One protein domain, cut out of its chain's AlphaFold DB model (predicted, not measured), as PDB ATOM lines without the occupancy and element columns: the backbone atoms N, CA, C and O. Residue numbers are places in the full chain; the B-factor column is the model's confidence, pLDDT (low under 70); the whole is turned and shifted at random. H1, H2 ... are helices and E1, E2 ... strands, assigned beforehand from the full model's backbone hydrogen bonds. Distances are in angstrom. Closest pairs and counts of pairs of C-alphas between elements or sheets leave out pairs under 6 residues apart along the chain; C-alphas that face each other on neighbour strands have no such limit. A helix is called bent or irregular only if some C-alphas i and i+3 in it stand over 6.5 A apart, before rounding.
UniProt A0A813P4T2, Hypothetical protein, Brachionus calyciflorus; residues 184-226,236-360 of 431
ATOM      1  N   GLU A 184       4.377  76.972   1.222       79.44
ATOM      2  CA  GLU A 184       3.722  78.190   0.723       79.44
ATOM      3  C   GLU A 184       2.614  78.681   1.673       79.44
ATOM      4  O   GLU A 184       2.517  79.873   1.947       79.44
ATOM      5  N   CYS A 185       1.810  77.770   2.238       83.06
ATOM      6  CA  CYS A 185       0.816  78.112   3.259       83.06
ATOM      7  C   CYS A 185       1.478  78.727   4.500       83.06
ATOM      8  O   CYS A 185       1.015  79.750   4.996       83.06
ATOM      9  N   HIS A 186       2.585  78.143   4.965       84.50
ATOM     10  CA  HIS A 186       3.345  78.667   6.097       84.50
ATOM     11  C   HIS A 186       3.925  80.061   5.817       84.50
ATOM     12  O   HIS A 186       3.772  80.972   6.632       84.50
ATOM     13  N   ASP A 187       4.534  80.256   4.648       84.50
ATOM     14  CA  ASP A 187       5.092  81.547   4.250       84.50
ATOM     15  C   ASP A 187       3.990  82.609   4.158       84.50
ATOM     16  O   ASP A 187       4.151  83.703   4.696       84.50
ATOM     17  N   LEU A 188       2.832  82.273   3.576       89.00
ATOM     18  CA  LEU A 188       1.664  83.157   3.512       89.00
ATOM     19  C   LEU A 188       1.096  83.498   4.898       89.00
ATOM     20  O   LEU A 188       0.663  84.631   5.114       89.00
ATOM     21  N   GLU A 189       1.103  82.561   5.846       90.38
ATOM     22  CA  GLU A 189       0.694  82.815   7.233       90.38
ATOM     23  C   GLU A 189       1.639  83.797   7.937       90.38
ATOM     24  O   GLU A 189       1.176  84.745   8.582       90.38
ATOM     25  N   LEU A 190       2.955  83.628   7.771       92.62
ATOM     26  CA  LEU A 190       3.952  84.571   8.285       92.62
ATOM     27  C   LEU A 190       3.770  85.962   7.673       92.62
ATOM     28  O   LEU A 190       3.812  86.980   8.368       92.62
ATOM     29  N   ASP A 191       3.522  86.012   6.372       90.19
ATOM     30  CA  ASP A 191       3.310  87.244   5.626       90.19
ATOM     31  C   ASP A 191       2.008  87.954   6.024       90.19
ATOM     32  O   ASP A 191       1.956  89.187   6.100       90.19
ATOM     33  N   LYS A 192       0.947  87.191   6.311       92.81
ATOM     34  CA  LYS A 192      -0.302  87.703   6.884       92.81
ATOM     35  C   LYS A 192      -0.046  88.314   8.259       92.81
ATOM     36  O   LYS A 192      -0.497  89.429   8.502       92.81
ATOM     37  N   LYS A 193       0.708  87.630   9.127       92.94
ATOM     38  CA  LYS A 193       1.043  88.126  10.469       92.94
ATOM     39  C   LYS A 193       1.808  89.453  10.411       92.94
ATOM     40  O   LYS A 193       1.395  90.418  11.041       92.94
ATOM     41  N   LYS A 194       2.844  89.546   9.572       93.75
ATOM     42  CA  LYS A 194       3.609  90.794   9.372       93.75
ATOM     43  C   LYS A 194       2.738  91.948   8.872       93.75
ATOM     44  O   LYS A 194       2.926  93.097   9.266       93.75
ATOM     45  N   ARG A 195       1.798  91.667   7.962       89.75
ATOM     46  CA  ARG A 195       0.854  92.686   7.472       89.75
ATOM     47  C   ARG A 195      -0.123  93.113   8.563       89.75
ATOM     48  O   ARG A 195      -0.401  94.303   8.651       89.75
ATOM     49  N   GLN A 196      -0.588  92.182   9.390       88.44
ATOM     50  CA  GLN A 196      -1.481  92.460  10.513       88.44
ATOM     51  C   GLN A 196      -0.821  93.391  11.543       88.44
ATOM     52  O   GLN A 196      -1.382  94.437  11.851       88.44
ATOM     53  N   GLU A 197       0.408  93.089  11.966       90.69
ATOM     54  CA  GLU A 197       1.184  93.939  12.888       90.69
ATOM     55  C   GLU A 197       1.378  95.356  12.321       90.69
ATOM     56  O   GLU A 197       1.213  96.359  13.014       90.69
ATOM     57  N   ARG A 198       1.666  95.463  11.018       91.56
ATOM     58  CA  ARG A 198       1.807  96.761  10.343       91.56
ATOM     59  C   ARG A 198       0.493  97.541  10.285       91.56
ATOM     60  O   ARG A 198       0.519  98.769  10.357       91.56
ATOM     61  N   ILE A 199      -0.634  96.860  10.082       86.94
ATOM     62  CA  ILE A 199      -1.958  97.494  10.091       86.94
ATOM     63  C   ILE A 199      -2.241  98.042  11.487       86.94
ATOM     64  O   ILE A 199      -2.610  99.202  11.597       86.94
ATOM     65  N   GLU A 200      -1.990  97.262  12.534       88.06
ATOM     66  CA  GLU A 200      -2.196  97.682  13.926       88.06
ATOM     67  C   GLU A 200      -1.379  98.932  14.273       88.06
ATOM     68  O   GLU A 200      -1.943  99.924  14.733       88.06
ATOM     69  N   GLN A 201      -0.085  98.943  13.935       88.81
ATOM     70  CA  GLN A 201       0.780 100.114  14.123       88.81
ATOM     71  C   GLN A 201       0.263 101.348  13.372       88.81
ATOM     72  O   GLN A 201       0.204 102.448  13.921       88.81
ATOM     73  N   LYS A 202      -0.131 101.190  12.102       88.19
ATOM     74  CA  LYS A 202      -0.645 102.306  11.295       88.19
ATOM     75  C   LYS A 202      -1.995 102.815  11.788       88.19
ATOM     76  O   LYS A 202      -2.231 104.019  11.721       88.19
ATOM     77  N   SER A 203      -2.856 101.933  12.286       85.31
ATOM     78  CA  SER A 203      -4.129 102.309  12.898       85.31
ATOM     79  C   SER A 203      -3.916 103.125  14.172       85.31
ATOM     80  O   SER A 203      -4.606 104.119  14.381       85.31
ATOM     81  N   GLU A 204      -2.925 102.769  14.996       87.06
ATOM     82  CA  GLU A 204      -2.566 103.549  16.184       87.06
ATOM     83  C   GLU A 204      -2.005 104.930  15.819       87.06
ATOM     84  O   GLU A 204      -2.435 105.942  16.375       87.06
ATOM     85  N   ILE A 205      -1.111 104.996  14.827       89.56
ATOM     86  CA  ILE A 205      -0.594 106.271  14.310       89.56
ATOM     87  C   ILE A 205      -1.742 107.145  13.796       89.56
ATOM     88  O   ILE A 205      -1.827 108.318  14.150       89.56
ATOM     89  N   LEU A 206      -2.655 106.582  12.999       88.62
ATOM     90  CA  LEU A 206      -3.806 107.315  12.473       88.62
ATOM     91  C   LEU A 206      -4.707 107.842  13.594       88.62
ATOM     92  O   LEU A 206      -5.118 109.000  13.553       88.62
ATOM     93  N   LYS A 207      -4.985 107.014  14.609       87.00
ATOM     94  CA  LYS A 207      -5.726 107.435  15.802       87.00
ATOM     95  C   LYS A 207      -5.069 108.656  16.447       87.00
ATOM     96  O   LYS A 207      -5.760 109.637  16.704       87.00
ATOM     97  N   ASN A 208      -3.760 108.606  16.683       88.38
ATOM     98  CA  ASN A 208      -3.034 109.699  17.327       88.38
ATOM     99  C   ASN A 208      -3.048 110.974  16.476       88.38
ATOM    100  O   ASN A 208      -3.344 112.033  17.014       88.38
ATOM    101  N   LEU A 209      -2.844 110.868  15.159       91.25
ATOM    102  CA  LEU A 209      -2.900 112.014  14.242       91.25
ATOM    103  C   LEU A 209      -4.275 112.692  14.231       91.25
ATOM    104  O   LEU A 209      -4.375 113.915  14.197       91.25
ATOM    105  N   ILE A 210      -5.348 111.902  14.263       89.12
ATOM    106  CA  ILE A 210      -6.711 112.434  14.303       89.12
ATOM    107  C   ILE A 210      -6.978 113.135  15.640       89.12
ATOM    108  O   ILE A 210      -7.529 114.234  15.656       89.12
ATOM    109  N   LEU A 211      -6.563 112.533  16.757       88.38
ATOM    110  CA  LEU A 211      -6.700 113.149  18.077       88.38
ATOM    111  C   LEU A 211      -5.876 114.438  18.195       88.38
ATOM    112  O   LEU A 211      -6.351 115.409  18.776       88.38
ATOM    113  N   GLU A 212      -4.673 114.469  17.624       91.00
ATOM    114  CA  GLU A 212      -3.817 115.657  17.554       91.00
ATOM    115  C   GLU A 212      -4.473 116.772  16.742       91.00
ATOM    116  O   GLU A 212      -4.544 117.913  17.198       91.00
ATOM    117  N   GLN A 213      -5.042 116.434  15.585       91.25
ATOM    118  CA  GLN A 213      -5.773 117.377  14.745       91.25
ATOM    119  C   GLN A 213      -6.960 118.012  15.485       91.25
ATOM    120  O   GLN A 213      -7.164 119.225  15.385       91.25
ATOM    121  N   ILE A 214      -7.736 117.206  16.216       90.12
ATOM    122  CA  ILE A 214      -8.850 117.691  17.042       90.12
ATOM    123  C   ILE A 214      -8.308 118.604  18.140       90.12
ATOM    124  O   ILE A 214      -8.731 119.750  18.232       90.12
ATOM    125  N   ALA A 215      -7.307 118.153  18.900       90.94
ATOM    126  CA  ALA A 215      -6.740 118.922  20.002       90.94
ATOM    127  C   ALA A 215      -6.196 120.291  19.571       90.94
ATOM    128  O   ALA A 215      -6.428 121.297  20.244       90.94
ATOM    129  N   LEU A 216      -5.513 120.351  18.425       92.31
ATOM    130  CA  LEU A 216      -5.012 121.601  17.861       92.31
ATOM    131  C   LEU A 216      -6.148 122.536  17.440       92.31
ATOM    132  O   LEU A 216      -6.099 123.729  17.739       92.31
ATOM    133  N   LYS A 217      -7.181 122.017  16.766       91.25
ATOM    134  CA  LYS A 217      -8.333 122.829  16.353       91.25
ATOM    135  C   LYS A 217      -9.129 123.339  17.550       91.25
ATOM    136  O   LYS A 217      -9.372 124.543  17.608       91.25
ATOM    137  N   SER A 218      -9.415 122.482  18.527       89.69
ATOM    138  CA  SER A 218     -10.078 122.857  19.779       89.69
ATOM    139  C   SER A 218      -9.301 123.946  20.527       89.69
ATOM    140  O   SER A 218      -9.882 124.918  21.007       89.69
ATOM    141  N   LEU A 219      -7.967 123.834  20.593       91.25
ATOM    142  CA  LEU A 219      -7.122 124.863  21.206       91.25
ATOM    143  C   LEU A 219      -7.224 126.199  20.463       91.25
ATOM    144  O   LEU A 219      -7.347 127.248  21.100       91.25
ATOM    145  N   ILE A 220      -7.144 126.172  19.130       90.19
ATOM    146  CA  ILE A 220      -7.225 127.372  18.290       90.19
ATOM    147  C   ILE A 220      -8.581 128.057  18.469       90.19
ATOM    148  O   ILE A 220      -8.622 129.277  18.600       90.19
ATOM    149  N   GLU A 221      -9.669 127.294  18.478       88.38
ATOM    150  CA  GLU A 221     -11.032 127.798  18.657       88.38
ATOM    151  C   GLU A 221     -11.202 128.473  20.016       88.38
ATOM    152  O   GLU A 221     -11.480 129.671  20.075       88.38
ATOM    153  N   ARG A 222     -10.845 127.779  21.103       88.75
ATOM    154  CA  ARG A 222     -10.857 128.357  22.452       88.75
ATOM    155  C   ARG A 222     -10.009 129.631  22.542       88.75
ATOM    156  O   ARG A 222     -10.421 130.619  23.144       88.75
ATOM    157  N   ASN A 223      -8.814 129.633  21.950       89.44
ATOM    158  CA  ASN A 223      -7.923 130.796  21.985       89.44
ATOM    159  C   ASN A 223      -8.444 131.979  21.149       89.44
ATOM    160  O   ASN A 223      -8.065 133.111  21.434       89.44
ATOM    161  N   LYS A 224      -9.290 131.750  20.133       88.56
ATOM    162  CA  LYS A 224      -9.970 132.830  19.396       88.56
ATOM    163  C   LYS A 224     -11.055 133.495  20.242       88.56
ATOM    164  O   LYS A 224     -11.252 134.702  20.128       88.56
ATOM    165  N   GLU A 225     -11.761 132.718  21.060       84.62
ATOM    166  CA  GLU A 225     -12.844 133.215  21.916       84.62
ATOM    167  C   GLU A 225     -12.329 133.962  23.149       84.62
ATOM    168  O   GLU A 225     -12.914 134.961  23.581       84.62
ATOM    169  N   VAL A 226     -11.206 133.505  23.710       82.75
ATOM    170  CA  VAL A 226     -10.542 134.180  24.824       82.75
ATOM    171  C   VAL A 226      -9.914 135.476  24.310       82.75
ATOM    172  O   VAL A 226      -8.828 135.479  23.731       82.75
ATOM    173  N   GLN A 236       4.128 128.985  23.003       91.56
ATOM    174  CA  GLN A 236       3.790 128.604  21.630       91.56
ATOM    175  C   GLN A 236       4.197 127.156  21.339       91.56
ATOM    176  O   GLN A 236       5.190 126.661  21.865       91.56
ATOM    177  N   LEU A 237       3.434 126.501  20.466       92.06
ATOM    178  CA  LEU A 237       3.773 125.201  19.884       92.06
ATOM    179  C   LEU A 237       4.879 125.372  18.818       92.06
ATOM    180  O   LEU A 237       4.847 126.373  18.094       92.06
ATOM    181  N   PRO A 238       5.810 124.414  18.652       95.12
ATOM    182  CA  PRO A 238       5.953 123.165  19.404       95.12
ATOM    183  C   PRO A 238       6.771 123.339  20.692       95.12
ATOM    184  O   PRO A 238       7.703 124.143  20.749       95.12
ATOM    185  N   PHE A 239       6.467 122.537  21.714       94.25
ATOM    186  CA  PHE A 239       7.239 122.511  22.960       94.25
ATOM    187  C   PHE A 239       7.301 121.106  23.571       94.25
ATOM    188  O   PHE A 239       6.544 120.204  23.216       94.25
ATOM    189  N   ILE A 240       8.208 120.941  24.532       94.75
ATOM    190  CA  ILE A 240       8.298 119.753  25.382       94.75
ATOM    191  C   ILE A 240       8.220 120.177  26.847       94.75
ATOM    192  O   ILE A 240       8.718 121.238  27.220       94.75
ATOM    193  N   ILE A 241       7.593 119.349  27.678       93.88
ATOM    194  CA  ILE A 241       7.500 119.550  29.123       93.88
ATOM    195  C   ILE A 241       8.383 118.516  29.801       93.88
ATOM    196  O   ILE A 241       8.213 117.317  29.585       93.88
ATOM    197  N   LEU A 242       9.274 118.984  30.668       94.06
ATOM    198  CA  LEU A 242       9.940 118.146  31.651       94.06
ATOM    199  C   LEU A 242       9.224 118.329  32.990       94.06
ATOM    200  O   LEU A 242       9.166 119.433  33.525       94.06
ATOM    201  N   ASN A 243       8.631 117.253  33.493       93.56
ATOM    202  CA  ASN A 243       7.893 117.225  34.747       93.56
ATOM    203  C   ASN A 243       8.691 116.443  35.792       93.56
ATOM    204  O   ASN A 243       9.136 115.333  35.515       93.56
ATOM    205  N   THR A 244       8.831 116.994  36.989       94.69
ATOM    206  CA  THR A 244       9.513 116.355  38.120       94.69
ATOM    207  C   THR A 244       8.800 116.722  39.418       94.69
ATOM    208  O   THR A 244       7.966 117.629  39.429       94.69
ATOM    209  N   ASP A 245       9.092 116.012  40.508       94.81
ATOM    210  CA  ASP A 245       8.537 116.335  41.825       94.81
ATOM    211  C   ASP A 245       8.980 117.742  42.268       94.81
ATOM    212  O   ASP A 245      10.125 118.134  42.025       94.81
ATOM    213  N   SER A 246       8.103 118.495  42.938       92.75
ATOM    214  CA  SER A 246       8.391 119.864  43.394       92.75
ATOM    215  C   SER A 246       9.535 119.954  44.410       92.75
ATOM    216  O   SER A 246      10.055 121.044  44.642       92.75
ATOM    217  N   THR A 247       9.929 118.829  45.007       93.81
ATOM    218  CA  THR A 247      11.063 118.711  45.933       93.81
ATOM    219  C   THR A 247      12.402 118.410  45.249       93.81
ATOM    220  O   THR A 247      13.431 118.438  45.919       93.81
ATOM    221  N   THR A 248      12.400 118.130  43.942       94.00
ATOM    222  CA  THR A 248      13.603 117.776  43.164       94.00
ATOM    223  C   THR A 248      14.527 118.985  43.030       94.00
ATOM    224  O   THR A 248      14.080 120.055  42.608       94.00
ATOM    225  N   ASN A 249      15.820 118.819  43.312       92.12
ATOM    226  CA  ASN A 249      16.808 119.850  43.007       92.12
ATOM    227  C   ASN A 249      17.160 119.805  41.516       92.12
ATOM    228  O   ASN A 249      17.455 118.744  40.962       92.12
ATOM    229  N   ILE A 250      17.113 120.972  40.869       93.94
ATOM    230  CA  ILE A 250      17.326 121.118  39.429       93.94
ATOM    231  C   ILE A 250      18.553 121.994  39.195       93.94
ATOM    232  O   ILE A 250      18.494 123.209  39.381       93.94
ATOM    233  N   ASP A 251      19.631 121.382  38.711       93.62
ATOM    234  CA  ASP A 251      20.836 122.086  38.284       93.62
ATOM    235  C   ASP A 251      20.847 122.181  36.753       93.62
ATOM    236  O   ASP A 251      21.016 121.188  36.045       93.62
ATOM    237  N   CYS A 252      20.635 123.386  36.221       93.25
ATOM    238  CA  CYS A 252      20.587 123.640  34.781       93.25
ATOM    239  C   CYS A 252      21.794 124.468  34.337       93.25
ATOM    240  O   CYS A 252      21.964 125.615  34.754       93.25
ATOM    241  N   ASN A 253      22.614 123.897  33.459       93.75
ATOM    242  CA  ASN A 253      23.712 124.584  32.800       93.75
ATOM    243  C   ASN A 253      23.373 124.806  31.324       93.75
ATOM    244  O   ASN A 253      22.999 123.875  30.609       93.75
ATOM    245  N   ILE A 254      23.502 126.050  30.876       95.94
ATOM    246  CA  ILE A 254      23.143 126.482  29.528       95.94
ATOM    247  C   ILE A 254      24.411 126.995  28.860       95.94
ATOM    248  O   ILE A 254      25.082 127.884  29.390       95.94
ATOM    249  N   SER A 255      24.727 126.461  27.681       96.00
ATOM    250  CA  SER A 255      25.846 126.957  26.888       96.00
ATOM    251  C   SER A 255      25.658 128.438  26.538       96.00
ATOM    252  O   SER A 255      24.541 128.939  26.389       96.00
ATOM    253  N   SER A 256      26.757 129.171  26.346       95.12
ATOM    254  CA  SER A 256      26.698 130.600  25.999       95.12
ATOM    255  C   SER A 256      25.922 130.878  24.706       95.12
ATOM    256  O   SER A 256      25.325 131.941  24.559       95.12
ATOM    257  N   ASP A 257      25.929 129.926  23.769       95.81
ATOM    258  CA  ASP A 257      25.211 130.006  22.495       95.81
ATOM    259  C   ASP A 257      23.770 129.471  22.558       95.81
ATOM    260  O   ASP A 257      23.061 129.533  21.552       95.81
ATOM    261  N   ARG A 258      23.327 128.981  23.728       94.12
ATOM    262  CA  ARG A 258      21.986 128.433  23.990       94.12
ATOM    263  C   ARG A 258      21.589 127.270  23.081       94.12
ATOM    264  O   ARG A 258      20.399 127.070  22.830       94.12
ATOM    265  N   LYS A 259      22.563 126.523  22.563       94.19
ATOM    266  CA  LYS A 259      22.314 125.322  21.749       94.19
ATOM    267  C   LYS A 259      22.402 124.035  22.548       94.19
ATOM    268  O   LYS A 259      21.853 123.028  22.114       94.19
ATOM    269  N   GLU A 260      23.065 124.070  23.696       94.38
ATOM    270  CA  GLU A 260      23.243 122.918  24.565       94.38
ATOM    271  C   GLU A 260      22.737 123.246  25.970       94.38
ATOM    272  O   GLU A 260      23.043 124.293  26.544       94.38
ATOM    273  N   TYR A 261      21.929 122.331  26.499       94.12
ATOM    274  CA  TYR A 261      21.342 122.410  27.828       94.12
ATOM    275  C   TYR A 261      21.690 121.122  28.563       94.12
ATOM    276  O   TYR A 261      21.394 120.029  28.080       94.12
ATOM    277  N   SER A 262      22.309 121.251  29.730       94.25
ATOM    278  CA  SER A 262      22.569 120.143  30.643       94.25
ATOM    279  C   SER A 262      21.708 120.342  31.881       94.25
ATOM    280  O   SER A 262      21.905 121.301  32.621       94.25
ATOM    281  N   ILE A 263      20.722 119.467  32.069       94.62
ATOM    282  CA  ILE A 263      19.801 119.507  33.207       94.62
ATOM    283  C   ILE A 263      20.101 118.286  34.071       94.62
ATOM    284  O   ILE A 263      19.917 117.151  33.630       94.62
ATOM    285  N   GLN A 264      20.582 118.522  35.286       94.00
ATOM    286  CA  GLN A 264      20.796 117.502  36.303       94.00
ATOM    287  C   GLN A 264      19.653 117.553  37.311       94.00
ATOM    288  O   GLN A 264      19.254 118.620  37.776       94.00
ATOM    289  N   LEU A 265      19.105 116.378  37.595       94.62
ATOM    290  CA  LEU A 265      17.961 116.170  38.472       94.62
ATOM    291  C   LEU A 265      18.364 115.093  39.471       94.62
ATOM    292  O   LEU A 265      18.892 114.053  39.072       94.62
ATOM    293  N   ASP A 266      18.125 115.331  40.756       93.44
ATOM    294  CA  ASP A 266      18.420 114.364  41.820       93.44
ATOM    295  C   ASP A 266      17.325 113.294  41.988       93.44
ATOM    296  O   ASP A 266      17.481 112.358  42.776       93.44
ATOM    297  N   ASN A 267      16.242 113.393  41.212       93.69
ATOM    298  CA  ASN A 267      15.109 112.476  41.235       93.69
ATOM    299  C   ASN A 267      14.585 112.146  39.822       93.69
ATOM    300  O   ASN A 267      15.053 112.668  38.807       93.69
ATOM    301  N   THR A 268      13.615 111.235  39.746       94.94
ATOM    302  CA  THR A 268      12.966 110.812  38.501       94.94
ATOM    303  C   THR A 268      12.158 111.934  37.862       94.94
ATOM    304  O   THR A 268      11.447 112.659  38.555       94.94
ATOM    305  N   PHE A 269      12.169 111.990  36.532       94.50
ATOM    306  CA  PHE A 269      11.415 112.959  35.743       94.50
ATOM    307  C   PHE A 269      10.662 112.285  34.592       94.50
ATOM    308  O   PHE A 269      10.985 111.175  34.166       94.50
ATOM    309  N   GLU A 270       9.672 112.989  34.055       94.62
ATOM    310  CA  GLU A 270       8.889 112.592  32.888       94.62
ATOM    311  C   GLU A 270       9.022 113.647  31.788       94.62
ATOM    312  O   GLU A 270       8.851 114.838  32.048       94.62
ATOM    313  N   ILE A 271       9.260 113.217  30.546       94.69
ATOM    314  CA  ILE A 271       9.220 114.098  29.371       94.69
ATOM    315  C   ILE A 271       7.894 113.884  28.647       94.69
ATOM    316  O   ILE A 271       7.530 112.751  28.329       94.69
ATOM    317  N   LYS A 272       7.180 114.973  28.372       93.81
ATOM    318  CA  LYS A 272       5.904 114.974  27.649       93.81
ATOM    319  C   LYS A 272       6.002 115.900  26.447       93.81
ATOM    320  O   LYS A 272       6.581 116.979  26.547       93.81
ATOM    321  N   SER A 273       5.431 115.483  25.322       93.75
ATOM    322  CA  SER A 273       5.240 116.378  24.178       93.75
ATOM    323  C   SER A 273       4.072 117.326  24.450       93.75
ATOM    324  O   SER A 273       3.194 117.054  25.276       93.75
ATOM    325  N   ASP A 274       4.070 118.442  23.738       93.06
ATOM    326  CA  ASP A 274       2.917 119.312  23.561       93.06
ATOM    327  C   ASP A 274       1.581 118.583  23.331       93.06
ATOM    328  O   ASP A 274       0.612 118.899  24.016       93.06
ATOM    329  N   PHE A 275       1.506 117.581  22.451       91.12
ATOM    330  CA  PHE A 275       0.275 116.825  22.204       91.12
ATOM    331  C   PHE A 275      -0.251 116.127  23.468       91.12
ATOM    332  O   PHE A 275      -1.439 116.212  23.781       91.12
ATOM    333  N   GLU A 276       0.625 115.498  24.255       90.12
ATOM    334  CA  GLU A 276       0.241 114.878  25.532       90.12
ATOM    335  C   GLU A 276      -0.212 115.933  26.557       90.12
ATOM    336  O   GLU A 276      -1.128 115.687  27.345       90.12
ATOM    337  N   ALA A 277       0.378 117.133  26.534       91.44
ATOM    338  CA  ALA A 277      -0.092 118.250  27.347       91.44
ATOM    339  C   ALA A 277      -1.501 118.700  26.923       91.44
ATOM    340  O   ALA A 277      -2.372 118.859  27.777       91.44
ATOM    341  N   LEU A 278      -1.757 118.836  25.617       90.81
ATOM    342  CA  LEU A 278      -3.077 119.192  25.084       90.81
ATOM    343  C   LEU A 278      -4.138 118.146  25.432       90.81
ATOM    344  O   LEU A 278      -5.252 118.498  25.820       90.81
ATOM    345  N   LYS A 279      -3.771 116.866  25.358       87.12
ATOM    346  CA  LYS A 279      -4.625 115.753  25.765       87.12
ATOM    347  C   LYS A 279      -5.049 115.879  27.230       87.12
ATOM    348  O   LYS A 279      -6.235 115.849  27.533       87.12
ATOM    349  N   ARG A 280      -4.094 116.118  28.136       86.94
ATOM    350  CA  ARG A 280      -4.368 116.301  29.576       86.94
ATOM    351  C   ARG A 280      -5.162 117.561  29.901       86.94
ATOM    352  O   ARG A 280      -5.875 117.579  30.897       86.94
ATOM    353  N   LEU A 281      -5.043 118.598  29.077       86.81
ATOM    354  CA  LEU A 281      -5.855 119.811  29.179       86.81
ATOM    355  C   LEU A 281      -7.299 119.605  28.685       86.81
ATOM    356  O   LEU A 281      -8.104 120.527  28.784       86.81
ATOM    357  N   GLY A 282      -7.637 118.413  28.182       84.00
ATOM    358  CA  GLY A 282      -8.985 118.058  27.744       84.00
ATOM    359  C   GLY A 282      -9.312 118.482  26.314       84.00
ATOM    360  O   GLY A 282     -10.467 118.389  25.909       84.00
ATOM    361  N   PHE A 283      -8.323 118.908  25.518       83.62
ATOM    362  CA  PHE A 283      -8.555 119.300  24.120       83.62
ATOM    363  C   PHE A 283      -8.832 118.111  23.190       83.62
ATOM    364  O   PHE A 283      -9.250 118.313  22.057       83.62
ATOM    365  N   ASN A 284      -8.632 116.873  23.654       76.81
ATOM    366  CA  ASN A 284      -9.092 115.668  22.957       76.81
ATOM    367  C   ASN A 284     -10.575 115.345  23.232       76.81
ATOM    368  O   ASN A 284     -11.052 114.306  22.777       76.81
ATOM    369  N   ASN A 285     -11.268 116.173  24.026       67.88
ATOM    370  CA  ASN A 285     -12.679 116.035  24.382       67.88
ATOM    371  C   ASN A 285     -13.053 114.629  24.912       67.88
ATOM    372  O   ASN A 285     -14.163 114.154  24.705       67.88
ATOM    373  N   GLY A 286     -12.120 113.925  25.570       65.94
ATOM    374  CA  GLY A 286     -12.348 112.573  26.103       65.94
ATOM    375  C   GLY A 286     -12.418 111.451  25.054       65.94
ATOM    376  O   GLY A 286     -12.688 110.298  25.401       65.94
ATOM    377  N   LEU A 287     -12.145 111.743  23.776       66.31
ATOM    378  CA  LEU A 287     -12.128 110.746  22.705       66.31
ATOM    379  C   LEU A 287     -11.009 109.724  22.939       66.31
ATOM    380  O   LEU A 287      -9.821 110.053  22.983       66.31
ATOM    381  N   GLY A 288     -11.392 108.451  23.061       57.91
ATOM    382  CA  GLY A 288     -10.460 107.341  23.261       57.91
ATOM    383  C   GLY A 288      -9.998 107.118  24.707       57.91
ATOM    384  O   GLY A 288      -9.119 106.279  24.913       57.91
ATOM    385  N   GLU A 289     -10.583 107.813  25.687       63.12
ATOM    386  CA  GLU A 289     -10.374 107.581  27.124       63.12
ATOM    387  C   GLU A 289     -11.607 106.926  27.777       63.12
ATOM    388  O   GLU A 289     -12.678 106.811  27.183       63.12
ATOM    389  N   THR A 290     -11.477 106.414  29.007       49.03
ATOM    390  CA  THR A 290     -12.562 105.667  29.675       49.03
ATOM    391  C   THR A 290     -13.814 106.513  29.925       49.03
ATOM    392  O   THR A 290     -14.902 105.941  30.003       49.03
ATOM    393  N   ASN A 291     -13.667 107.841  29.956       50.62
ATOM    394  CA  ASN A 291     -14.724 108.835  30.135       50.62
ATOM    395  C   ASN A 291     -15.152 109.450  28.787       50.62
ATOM    396  O   ASN A 291     -14.969 110.646  28.574       50.62
ATOM    397  N   SER A 292     -15.696 108.627  27.883       54.28
ATOM    398  CA  SER A 292     -16.266 109.083  26.605       54.28
ATOM    399  C   SER A 292     -17.341 110.159  26.807       54.28
ATOM    400  O   SER A 292     -18.049 110.155  27.822       54.28
ATOM    401  N   ILE A 293     -17.508 111.017  25.796       56.41
ATOM    402  CA  ILE A 293     -18.682 111.880  25.634       56.41
ATOM    403  C   ILE A 293     -19.899 110.958  25.624       56.41
ATOM    404  O   ILE A 293     -20.049 110.120  24.735       56.41
ATOM    405  N   LYS A 294     -20.719 111.049  26.673       54.44
ATOM    406  CA  LYS A 294     -21.769 110.062  26.957       54.44
ATOM    407  C   LYS A 294     -22.882 110.049  25.911       54.44
ATOM    408  O   LYS A 294     -23.559 109.036  25.804       54.44
ATOM    409  N   ASP A 295     -22.993 111.105  25.104       57.16
ATOM    410  CA  ASP A 295     -24.081 111.287  24.154       57.16
ATOM    411  C   ASP A 295     -23.549 111.783  22.793       57.16
ATOM    412  O   ASP A 295     -23.149 112.943  22.643       57.16
ATOM    413  N   SER A 296     -23.591 110.911  21.777       58.47
ATOM    414  CA  SER A 296     -23.257 111.219  20.369       58.47
ATOM    415  C   SER A 296     -24.174 112.282  19.730       58.47
ATOM    416  O   SER A 296     -23.931 112.718  18.608       58.47
ATOM    417  N   GLU A 297     -25.222 112.712  20.439       56.56
ATOM    418  CA  GLU A 297     -26.174 113.752  20.024       56.56
ATOM    419  C   GLU A 297     -25.850 115.147  20.585       56.56
ATOM    420  O   GLU A 297     -26.550 116.116  20.291       56.56
ATOM    421  N   THR A 298     -24.789 115.285  21.383       68.44
ATOM    422  CA  THR A 298     -24.385 116.588  21.926       68.44
ATOM    423  C   THR A 298     -23.855 117.515  20.833       68.44
ATOM    424  O   THR A 298     -23.163 117.095  19.901       68.44
ATOM    425  N   ASN A 299     -24.144 118.814  20.968       70.75
ATOM    426  CA  ASN A 299     -23.593 119.841  20.079       70.75
ATOM    427  C   ASN A 299     -22.054 119.812  20.068       70.75
ATOM    428  O   ASN A 299     -21.458 119.974  19.008       70.75
ATOM    429  N   GLU A 300     -21.435 119.505  21.212       73.81
ATOM    430  CA  GLU A 300     -19.984 119.342  21.363       73.81
ATOM    431  C   GLU A 300     -19.433 118.218  20.472       73.81
ATOM    432  O   GLU A 300     -18.423 118.392  19.793       73.81
ATOM    433  N   PHE A 301     -20.118 117.071  20.399       79.06
ATOM    434  CA  PHE A 301     -19.691 115.970  19.536       79.06
ATOM    435  C   PHE A 301     -19.804 116.320  18.047       79.06
ATOM    436  O   PHE A 301     -18.916 115.999  17.256       79.06
ATOM    437  N   ARG A 302     -20.862 117.036  17.651       81.44
ATOM    438  CA  ARG A 302     -21.022 117.510  16.267       81.44
ATOM    439  C   ARG A 302     -19.913 118.485  15.867       81.44
ATOM    440  O   ARG A 302     -19.424 118.429  14.738       81.44
ATOM    441  N   GLU A 303     -19.509 119.351  16.787       82.00
ATOM    442  CA  GLU A 303     -18.414 120.295  16.590       82.00
ATOM    443  C   GLU A 303     -17.081 119.560  16.389       82.00
ATOM    444  O   GLU A 303     -16.397 119.788  15.393       82.00
ATOM    445  N   ILE A 304     -16.782 118.565  17.226       83.12
ATOM    446  CA  ILE A 304     -15.611 117.684  17.084       83.12
ATOM    447  C   ILE A 304     -15.589 116.979  15.723       83.12
ATOM    448  O   ILE A 304     -14.555 116.948  15.054       83.12
ATOM    449  N   VAL A 305     -16.718 116.412  15.288       85.88
ATOM    450  CA  VAL A 305     -16.820 115.743  13.981       85.88
ATOM    451  C   VAL A 305     -16.512 116.730  12.848       85.88
ATOM    452  O   VAL A 305     -15.815 116.375  11.897       85.88
ATOM    453  N   SER A 306     -16.936 117.992  12.975       87.06
ATOM    454  CA  SER A 306     -16.631 119.049  12.000       87.06
ATOM    455  C   SER A 306     -15.152 119.477  11.981       87.06
ATOM    456  O   SER A 306     -14.657 119.997  10.976       87.06
ATOM    457  N   MET A 307     -14.397 119.217  13.055       85.94
ATOM    458  CA  MET A 307     -12.957 119.493  13.105       85.94
ATOM    459  C   MET A 307     -12.143 118.527  12.232       85.94
ATOM    460  O   MET A 307     -10.996 118.828  11.876       85.94
ATOM    461  N   VAL A 308     -12.722 117.404  11.818       87.38
ATOM    462  CA  VAL A 308     -12.053 116.348  11.057       87.38
ATOM    463  C   VAL A 308     -12.622 116.277   9.626       87.38
ATOM    464  O   VAL A 308     -13.813 116.522   9.431       87.38
ATOM    465  N   PRO A 309     -11.806 115.967   8.594       87.31
ATOM    466  CA  PRO A 309     -12.316 115.788   7.233       87.31
ATOM    467  C   PRO A 309     -13.398 114.703   7.144       87.31
ATOM    468  O   PRO A 309     -13.303 113.693   7.840       87.31
ATOM    469  N   GLU A 310     -14.357 114.871   6.227       82.75
ATOM    470  CA  GLU A 310     -15.514 113.975   6.016       82.75
ATOM    471  C   GLU A 310     -15.129 112.490   5.958       82.75
ATOM    472  O   GLU A 310     -15.730 111.660   6.633       82.75
ATOM    473  N   ALA A 311     -14.027 112.182   5.270       81.06
ATOM    474  CA  ALA A 311     -13.470 110.835   5.121       81.06
ATOM    475  C   ALA A 311     -13.208 110.100   6.453       81.06
ATOM    476  O   ALA A 311     -13.185 108.873   6.504       81.06
ATOM    477  N   PHE A 312     -12.952 110.851   7.525       84.62
ATOM    478  CA  PHE A 312     -12.594 110.330   8.841       84.62
ATOM    479  C   PHE A 312     -13.687 110.583   9.887       84.62
ATOM    480  O   PHE A 312     -13.514 110.202  11.042       84.62
ATOM    481  N   GLN A 313     -14.822 111.183   9.520       84.88
ATOM    482  CA  GLN A 313     -15.909 111.442  10.467       84.88
ATOM    483  C   GLN A 313     -16.483 110.136  11.019       84.88
ATOM    484  O   GLN A 313     -16.583 109.987  12.235       84.88
ATOM    485  N   SER A 314     -16.732 109.141  10.159       81.62
ATOM    486  CA  SER A 314     -17.171 107.793  10.560       81.62
ATOM    487  C   SER A 314     -16.232 107.144  11.580       81.62
ATOM    488  O   SER A 314     -16.676 106.454  12.495       81.62
ATOM    489  N   TYR A 315     -14.929 107.412  11.473       82.69
ATOM    490  CA  TYR A 315     -13.930 106.916  12.414       82.69
ATOM    491  C   TYR A 315     -14.062 107.557  13.806       82.69
ATOM    492  O   TYR A 315     -13.870 106.878  14.812       82.69
ATOM    493  N   ILE A 316     -14.450 108.834  13.894       83.19
ATOM    494  CA  ILE A 316     -14.715 109.511  15.177       83.19
ATOM    495  C   ILE A 316     -15.912 108.888  15.901       83.19
ATOM    496  O   ILE A 316     -15.836 108.657  17.107       83.19
ATOM    497  N   PHE A 317     -16.984 108.554  15.174       79.50
ATOM    498  CA  PHE A 317     -18.132 107.841  15.747       79.50
ATOM    499  C   PHE A 317     -17.716 106.484  16.332       79.50
ATOM    500  O   PHE A 317     -18.059 106.176  17.474       79.50
ATOM    501  N   GLN A 318     -16.904 105.714  15.599       79.06
ATOM    502  CA  GLN A 318     -16.374 104.432  16.081       79.06
ATOM    503  C   GLN A 318     -15.477 104.600  17.319       79.06
ATOM    504  O   GLN A 318     -15.578 103.824  18.271       79.06
ATOM    505  N   LEU A 319     -14.628 105.638  17.342       79.06
ATOM    506  CA  LEU A 319     -13.787 105.956  18.500       79.06
ATOM    507  C   LEU A 319     -14.609 106.319  19.744       79.06
ATOM    508  O   LEU A 319     -14.211 105.949  20.850       79.06
ATOM    509  N   ASN A 320     -15.730 107.028  19.582       76.81
ATOM    510  CA  ASN A 320     -16.583 107.425  20.703       76.81
ATOM    511  C   ASN A 320     -17.332 106.231  21.308       76.81
ATOM    512  O   ASN A 320     -17.338 106.052  22.530       76.81
ATOM    513  N   ASN A 321     -17.892 105.377  20.445       72.19
ATOM    514  CA  ASN A 321     -18.691 104.215  20.840       72.19
ATOM    515  C   ASN A 321     -17.854 103.045  21.386       72.19
ATOM    516  O   ASN A 321     -18.415 102.087  21.913       72.19
ATOM    517  N   LYS A 322     -16.516 103.116  21.297       65.94
ATOM    518  CA  LYS A 322     -15.588 102.021  21.646       65.94
ATOM    519  C   LYS A 322     -15.887 100.721  20.888       65.94
ATOM    520  O   LYS A 322     -15.550  99.634  21.364       65.94
ATOM    521  N   ASP A 323     -16.497 100.835  19.711       61.56
ATOM    522  CA  ASP A 323     -16.724  99.698  18.833       61.56
ATOM    523  C   ASP A 323     -15.378  99.134  18.362       61.56
ATOM    524  O   ASP A 323     -14.335  99.798  18.422       61.56
ATOM    525  N   LYS A 324     -15.378  97.883  17.884       61.34
ATOM    526  CA  LYS A 324     -14.226  97.392  17.122       61.34
ATOM    527  C   LYS A 324     -14.044  98.350  15.954       61.34
ATOM    528  O   LYS A 324     -14.891  98.378  15.073       61.34
ATOM    529  N   ILE A 325     -12.960  99.122  15.993       65.19
ATOM    530  CA  ILE A 325     -12.610 100.086  14.955       65.19
ATOM    531  C   ILE A 325     -12.549  99.318  13.640       65.19
ATOM    532  O   ILE A 325     -11.643  98.507  13.418       65.19
ATOM    533  N   GLU A 326     -13.558  99.526  12.804       62.53
ATOM    534  CA  GLU A 326     -13.599  98.915  11.494       62.53
ATOM    535  C   GLU A 326     -12.574  99.630  10.612       62.53
ATOM    536  O   GLU A 326     -12.354 100.839  10.747       62.53
ATOM    537  N   PRO A 327     -11.885  98.899   9.723       61.34
ATOM    538  CA  PRO A 327     -10.963  99.530   8.798       61.34
ATOM    539  C   PRO A 327     -11.717 100.588   7.993       61.34
ATOM    540  O   PRO A 327     -12.758 100.298   7.406       61.34
ATOM    541  N   ILE A 328     -11.178 101.809   7.960       63.19
ATOM    542  CA  ILE A 328     -11.760 102.903   7.184       63.19
ATOM    543  C   ILE A 328     -11.739 102.483   5.715       63.19
ATOM    544  O   ILE A 328     -10.684 102.424   5.077       63.19
ATOM    545  N   CYS A 329     -12.912 102.131   5.199       52.66
ATOM    546  CA  CYS A 329     -13.093 101.742   3.816       52.66
ATOM    547  C   CYS A 329     -13.447 103.007   3.040       52.66
ATOM    548  O   CYS A 329     -14.593 103.441   3.045       52.66
ATOM    549  N   PHE A 330     -12.448 103.639   2.426       54.44
ATOM    550  CA  PHE A 330     -12.712 104.745   1.513       54.44
ATOM    551  C   PHE A 330     -13.361 104.175   0.252       54.44
ATOM    552  O   PHE A 330     -12.705 103.435  -0.490       54.44
ATOM    553  N   ASP A 331     -14.632 104.502   0.006       47.94
ATOM    554  CA  ASP A 331     -15.232 104.218  -1.292       47.94
ATOM    555  C   ASP A 331     -14.474 105.019  -2.366       47.94
ATOM    556  O   ASP A 331     -14.142 106.197  -2.209       47.94
ATOM    557  N   HIS A 332     -14.163 104.358  -3.479       47.53
ATOM    558  CA  HIS A 332     -13.460 104.954  -4.612       47.53
ATOM    559  C   HIS A 332     -14.234 106.119  -5.243       47.53
ATOM    560  O   HIS A 332     -13.638 106.922  -5.964       47.53
ATOM    561  N   SER A 333     -15.542 106.193  -4.988       51.56
ATOM    562  CA  SER A 333     -16.432 107.245  -5.466       51.56
ATOM    563  C   SER A 333     -16.271 108.570  -4.697       51.56
ATOM    564  O   SER A 333     -16.374 109.633  -5.308       51.56
ATOM    565  N   GLU A 334     -15.931 108.528  -3.403       47.38
ATOM    566  CA  GLU A 334     -15.950 109.700  -2.509       47.38
ATOM    567  C   GLU A 334     -14.623 110.480  -2.493       47.38
ATOM    568  O   GLU A 334     -14.612 111.689  -2.266       47.38
ATOM    569  N   PHE A 335     -13.489 109.837  -2.807       48.62
ATOM    570  CA  PHE A 335     -12.165 110.486  -2.788       48.62
ATOM    571  C   PHE A 335     -11.314 110.192  -4.040       48.62
ATOM    572  O   PHE A 335     -10.257 109.556  -3.953       48.62
ATOM    573  N   PRO A 336     -11.685 110.726  -5.223       48.19
ATOM    574  CA  PRO A 336     -10.994 110.464  -6.494       48.19
ATOM    575  C   PRO A 336      -9.530 110.945  -6.533       48.19
ATOM    576  O   PRO A 336      -8.749 110.513  -7.383       48.19
ATOM    577  N   ASN A 337      -9.126 111.823  -5.608       42.00
ATOM    578  CA  ASN A 337      -7.756 112.332  -5.503       42.00
ATOM    579  C   ASN A 337      -6.893 111.614  -4.448       42.00
ATOM    580  O   ASN A 337      -5.690 111.873  -4.404       42.00
ATOM    581  N   PHE A 338      -7.435 110.687  -3.645       44.69
ATOM    582  CA  PHE A 338      -6.645 109.963  -2.635       44.69
ATOM    583  C   PHE A 338      -5.498 109.162  -3.279       44.69
ATOM    584  O   PHE A 338      -4.355 109.197  -2.824       44.69
ATOM    585  N   MET A 339      -5.765 108.558  -4.441       42.94
ATOM    586  CA  MET A 339      -4.757 107.859  -5.249       42.94
ATOM    587  C   MET A 339      -3.780 108.782  -5.993       42.94
ATOM    588  O   MET A 339      -2.777 108.294  -6.493       42.94
ATOM    589  N   LYS A 340      -4.035 110.095  -6.085       44.25
ATOM    590  CA  LYS A 340      -3.069 111.053  -6.662       44.25
ATOM    591  C   LYS A 340      -2.053 111.539  -5.626       44.25
ATOM    592  O   LYS A 340      -0.935 111.893  -5.991       44.25
ATOM    593  N   VAL A 341      -2.440 111.557  -4.348       43.38
ATOM    594  CA  VAL A 341      -1.563 111.896  -3.212       43.38
ATOM    595  C   VAL A 341      -0.650 110.719  -2.859       43.38
ATOM    596  O   VAL A 341       0.519 110.910  -2.520       43.38
ATOM    597  N   LEU A 342      -1.144 109.489  -3.019       41.06
ATOM    598  CA  LEU A 342      -0.297 108.305  -3.064       41.06
ATOM    599  C   LEU A 342       0.511 108.348  -4.364       41.06
ATOM    600  O   LEU A 342       0.001 108.008  -5.428       41.06
ATOM    601  N   LYS A 343       1.780 108.774  -4.302       37.38
ATOM    602  CA  LYS A 343       2.704 108.603  -5.434       37.38
ATOM    603  C   LYS A 343       2.555 107.163  -5.964       37.38
ATOM    604  O   LYS A 343       2.607 106.237  -5.148       37.38
ATOM    605  N   PRO A 344       2.410 106.952  -7.283       38.72
ATOM    606  CA  PRO A 344       2.054 105.652  -7.869       38.72
ATOM    607  C   PRO A 344       3.045 104.509  -7.567       38.72
ATOM    608  O   PRO A 344       2.734 103.347  -7.791       38.72
ATOM    609  N   ASN A 345       4.199 104.801  -6.966       35.22
ATOM    610  CA  ASN A 345       5.261 103.830  -6.719       35.22
ATOM    611  C   ASN A 345       5.103 102.987  -5.437       35.22
ATOM    612  O   ASN A 345       5.991 102.191  -5.150       35.22
ATOM    613  N   LEU A 346       4.030 103.131  -4.643       41.44
ATOM    614  CA  LEU A 346       3.875 102.343  -3.402       41.44
ATOM    615  C   LEU A 346       3.074 101.039  -3.543       41.44
ATOM    616  O   LEU A 346       3.169 100.192  -2.657       41.44
ATOM    617  N   PHE A 347       2.318 100.842  -4.628       39.12
ATOM    618  CA  PHE A 347       1.481  99.644  -4.806       39.12
ATOM    619  C   PHE A 347       1.394  99.135  -6.251       39.12
ATOM    620  O   PHE A 347       0.404  98.507  -6.632       39.12
ATOM    621  N   GLU A 348       2.435  99.318  -7.059       38.53
ATOM    622  CA  GLU A 348       2.565  98.508  -8.270       38.53
ATOM    623  C   GLU A 348       3.185  97.153  -7.927       38.53
ATOM    624  O   GLU A 348       4.395  96.973  -7.908       38.53
ATOM    625  N   ASN A 349       2.318  96.173  -7.663       33.75
ATOM    626  CA  ASN A 349       2.586  94.797  -8.061       33.75
ATOM    627  C   ASN A 349       1.287  94.120  -8.518       33.75
ATOM    628  O   ASN A 349       0.359  93.837  -7.758       33.75
ATOM    629  N   ASN A 350       1.232  93.916  -9.832       46.56
ATOM    630  CA  ASN A 350       0.104  93.422 -10.605       46.56
ATOM    631  C   ASN A 350      -0.156  91.926 -10.355       46.56
ATOM    632  O   ASN A 350       0.667  91.097 -10.725       46.56
ATOM    633  N   LYS A 351      -1.326  91.595  -9.777       41.16
ATOM    634  CA  LYS A 351      -2.161  90.379 -10.008       41.16
ATOM    635  C   LYS A 351      -3.301  90.267  -8.982       41.16
ATOM    636  O   LYS A 351      -4.396  89.825  -9.330       41.16
ATOM    637  N   THR A 352      -3.094  90.747  -7.756       42.62
ATOM    638  CA  THR A 352      -4.062  90.681  -6.641       42.62
ATOM    639  C   THR A 352      -5.330  91.502  -6.899       42.62
ATOM    640  O   THR A 352      -6.436  91.015  -6.672       42.62
ATOM    641  N   ASN A 353      -5.204  92.685  -7.505       36.44
ATOM    642  CA  ASN A 353      -6.343  93.554  -7.837       36.44
ATOM    643  C   ASN A 353      -7.323  92.948  -8.863       36.44
ATOM    644  O   ASN A 353      -8.508  93.284  -8.871       36.44
ATOM    645  N   ARG A 354      -6.864  92.022  -9.718       38.19
ATOM    646  CA  ARG A 354      -7.743  91.297 -10.655       38.19
ATOM    647  C   ARG A 354      -8.554  90.214  -9.944       38.19
ATOM    648  O   ARG A 354      -9.708  89.999 -10.305       38.19
ATOM    649  N   MET A 355      -7.967  89.577  -8.930       38.06
ATOM    650  CA  MET A 355      -8.652  88.590  -8.096       38.06
ATOM    651  C   MET A 355      -9.706  89.253  -7.213       38.06
ATOM    652  O   MET A 355     -10.855  88.827  -7.251       38.06
ATOM    653  N   VAL A 356      -9.372  90.353  -6.530       42.38
ATOM    654  CA  VAL A 356     -10.333  91.087  -5.684       42.38
ATOM    655  C   VAL A 356     -11.559  91.517  -6.498       42.38
ATOM    656  O   VAL A 356     -12.675  91.168  -6.132       42.38
ATOM    657  N   LYS A 357     -11.377  92.111  -7.689       40.75
ATOM    658  CA  LYS A 357     -12.497  92.470  -8.585       40.75
ATOM    659  C   LYS A 357     -13.330  91.267  -9.064       40.75
ATOM    660  O   LYS A 357     -14.527  91.423  -9.307       40.75
ATOM    661  N   LYS A 358     -12.726  90.080  -9.220       39.34
ATOM    662  CA  LYS A 358     -13.444  88.838  -9.571       39.34
ATOM    663  C   LYS A 358     -14.282  88.332  -8.390       39.34
ATOM    664  O   LYS A 358     -15.448  88.008  -8.600       39.34
ATOM    665  N   TYR A 359     -13.738  88.323  -7.171       39.25
ATOM    666  CA  TYR A 359     -14.459  87.877  -5.971       39.25
ATOM    667  C   TYR A 359     -15.616  88.814  -5.598       39.25
ATOM    668  O   TYR A 359     -16.700  88.328  -5.283       39.25
ATOM    669  N   THR A 360     -15.457  90.135  -5.749       44.09
ATOM    670  CA  THR A 360     -16.548  91.103  -5.513       44.09
ATOM    671  C   THR A 360     -17.691  90.931  -6.521       44.09
ATOM    672  O   THR A 360     -18.860  90.944  -6.144       44.09
TER     673      THR A 360
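What this domain is: This is residues 184 to 226 and 236 to 360 of the 431 residues of the protein "Hypothetical protein" of Brachionus calyciflorus (UniProt A0A813P4T2). Two small two-stranded ribbons, E1 with E4 and E2 with E3, make a head that reaches out to one side of a single long helix, H1, and H2 runs on from the head to pack across residues 212 to 219 of that helix. H3 crosses the same part of H1 from another side, H4 follows H3, and residues 339 to 360, with H6, stick out as a loose tail, as do residues 184 to 198 of H1. The printed part has 168 residues, with six named helices and four named strands in the order H1 E1 E2 E3 E4 H2 H3 H4 H5 H6; both sheets are antiparallel. The class is mostly helix. The whole is loose, with a radius of gyration of the C-alphas of 22.2 A and spans of 68 by 46 by 31 A.

Where its parts are: E1, residues 240 to 244, begins with C-alpha 240 at (8.298, 119.753, 25.382), and E4 is residues 269 to 273. E2 is residues 250 to 254 and E3 residues 261 to 265. H1, residues 184 to 225, is 61.2 A long from C-alpha 184 at (3.722, 78.190, 0.723). H2 is residues 274 to 280, H3 residues 299 to 307, and H4 residues 310 to 321, 18.0 A long. H4 is irregular: C-alphas 311 and 314 are 7.2 A apart. H5 is residues 338 to 341, and H6, residues 352 to 360, ends with C-alpha 360 at (-16.548, 91.103, -5.513).

How they stand to each other: E1 and E4 are antiparallel at 158 degrees, with N 241 and O 272 2.8 A apart, within hydrogen-bond range. E2 and E3 form an antiparallel hairpin at 169 degrees, with N 251 and O 264 2.9 A apart, also in range. E3 and E4 meet only through their link. H2 touches H1 about perpendicular, at 81 degrees; the closest C-alphas are those of Ala 215 and Leu 278, 6.3 A. H3 touches residues 213 to 217 of H1 at a steep tilt of 66 degrees, opposite ways, closest at the C-alphas of Ile 214 and Met 307, 6.0 A. H3 and H4, a helical hairpin, only just touch, with 3 pairs of C-alphas within 8 A, the closest those of Val 305 and Gln 313, 5.6 A. Helix packing is mostly crossed, with no touching pair at a shallow tilt. H1 and H4 are near each other; H5 and H6 touch no helix. Every O i to N i+4 pair is within hydrogen-bond range in H1, H2, H3 and H6, against 6 of 8 in H4; H5 is too short for one.

The domain as a whole: The C-alphas of Asn 249 and Lys 358, the two farthest apart, are 68.1 A apart. Residues 227 to 235 are not printed, and C-alphas 226 and 236 across this cut are 15.7 A apart. The links H2 to H3 and H4 to H5 are long. Confidence is low, with pLDDT under 70, in residues 285 to 298 and 322 to 360.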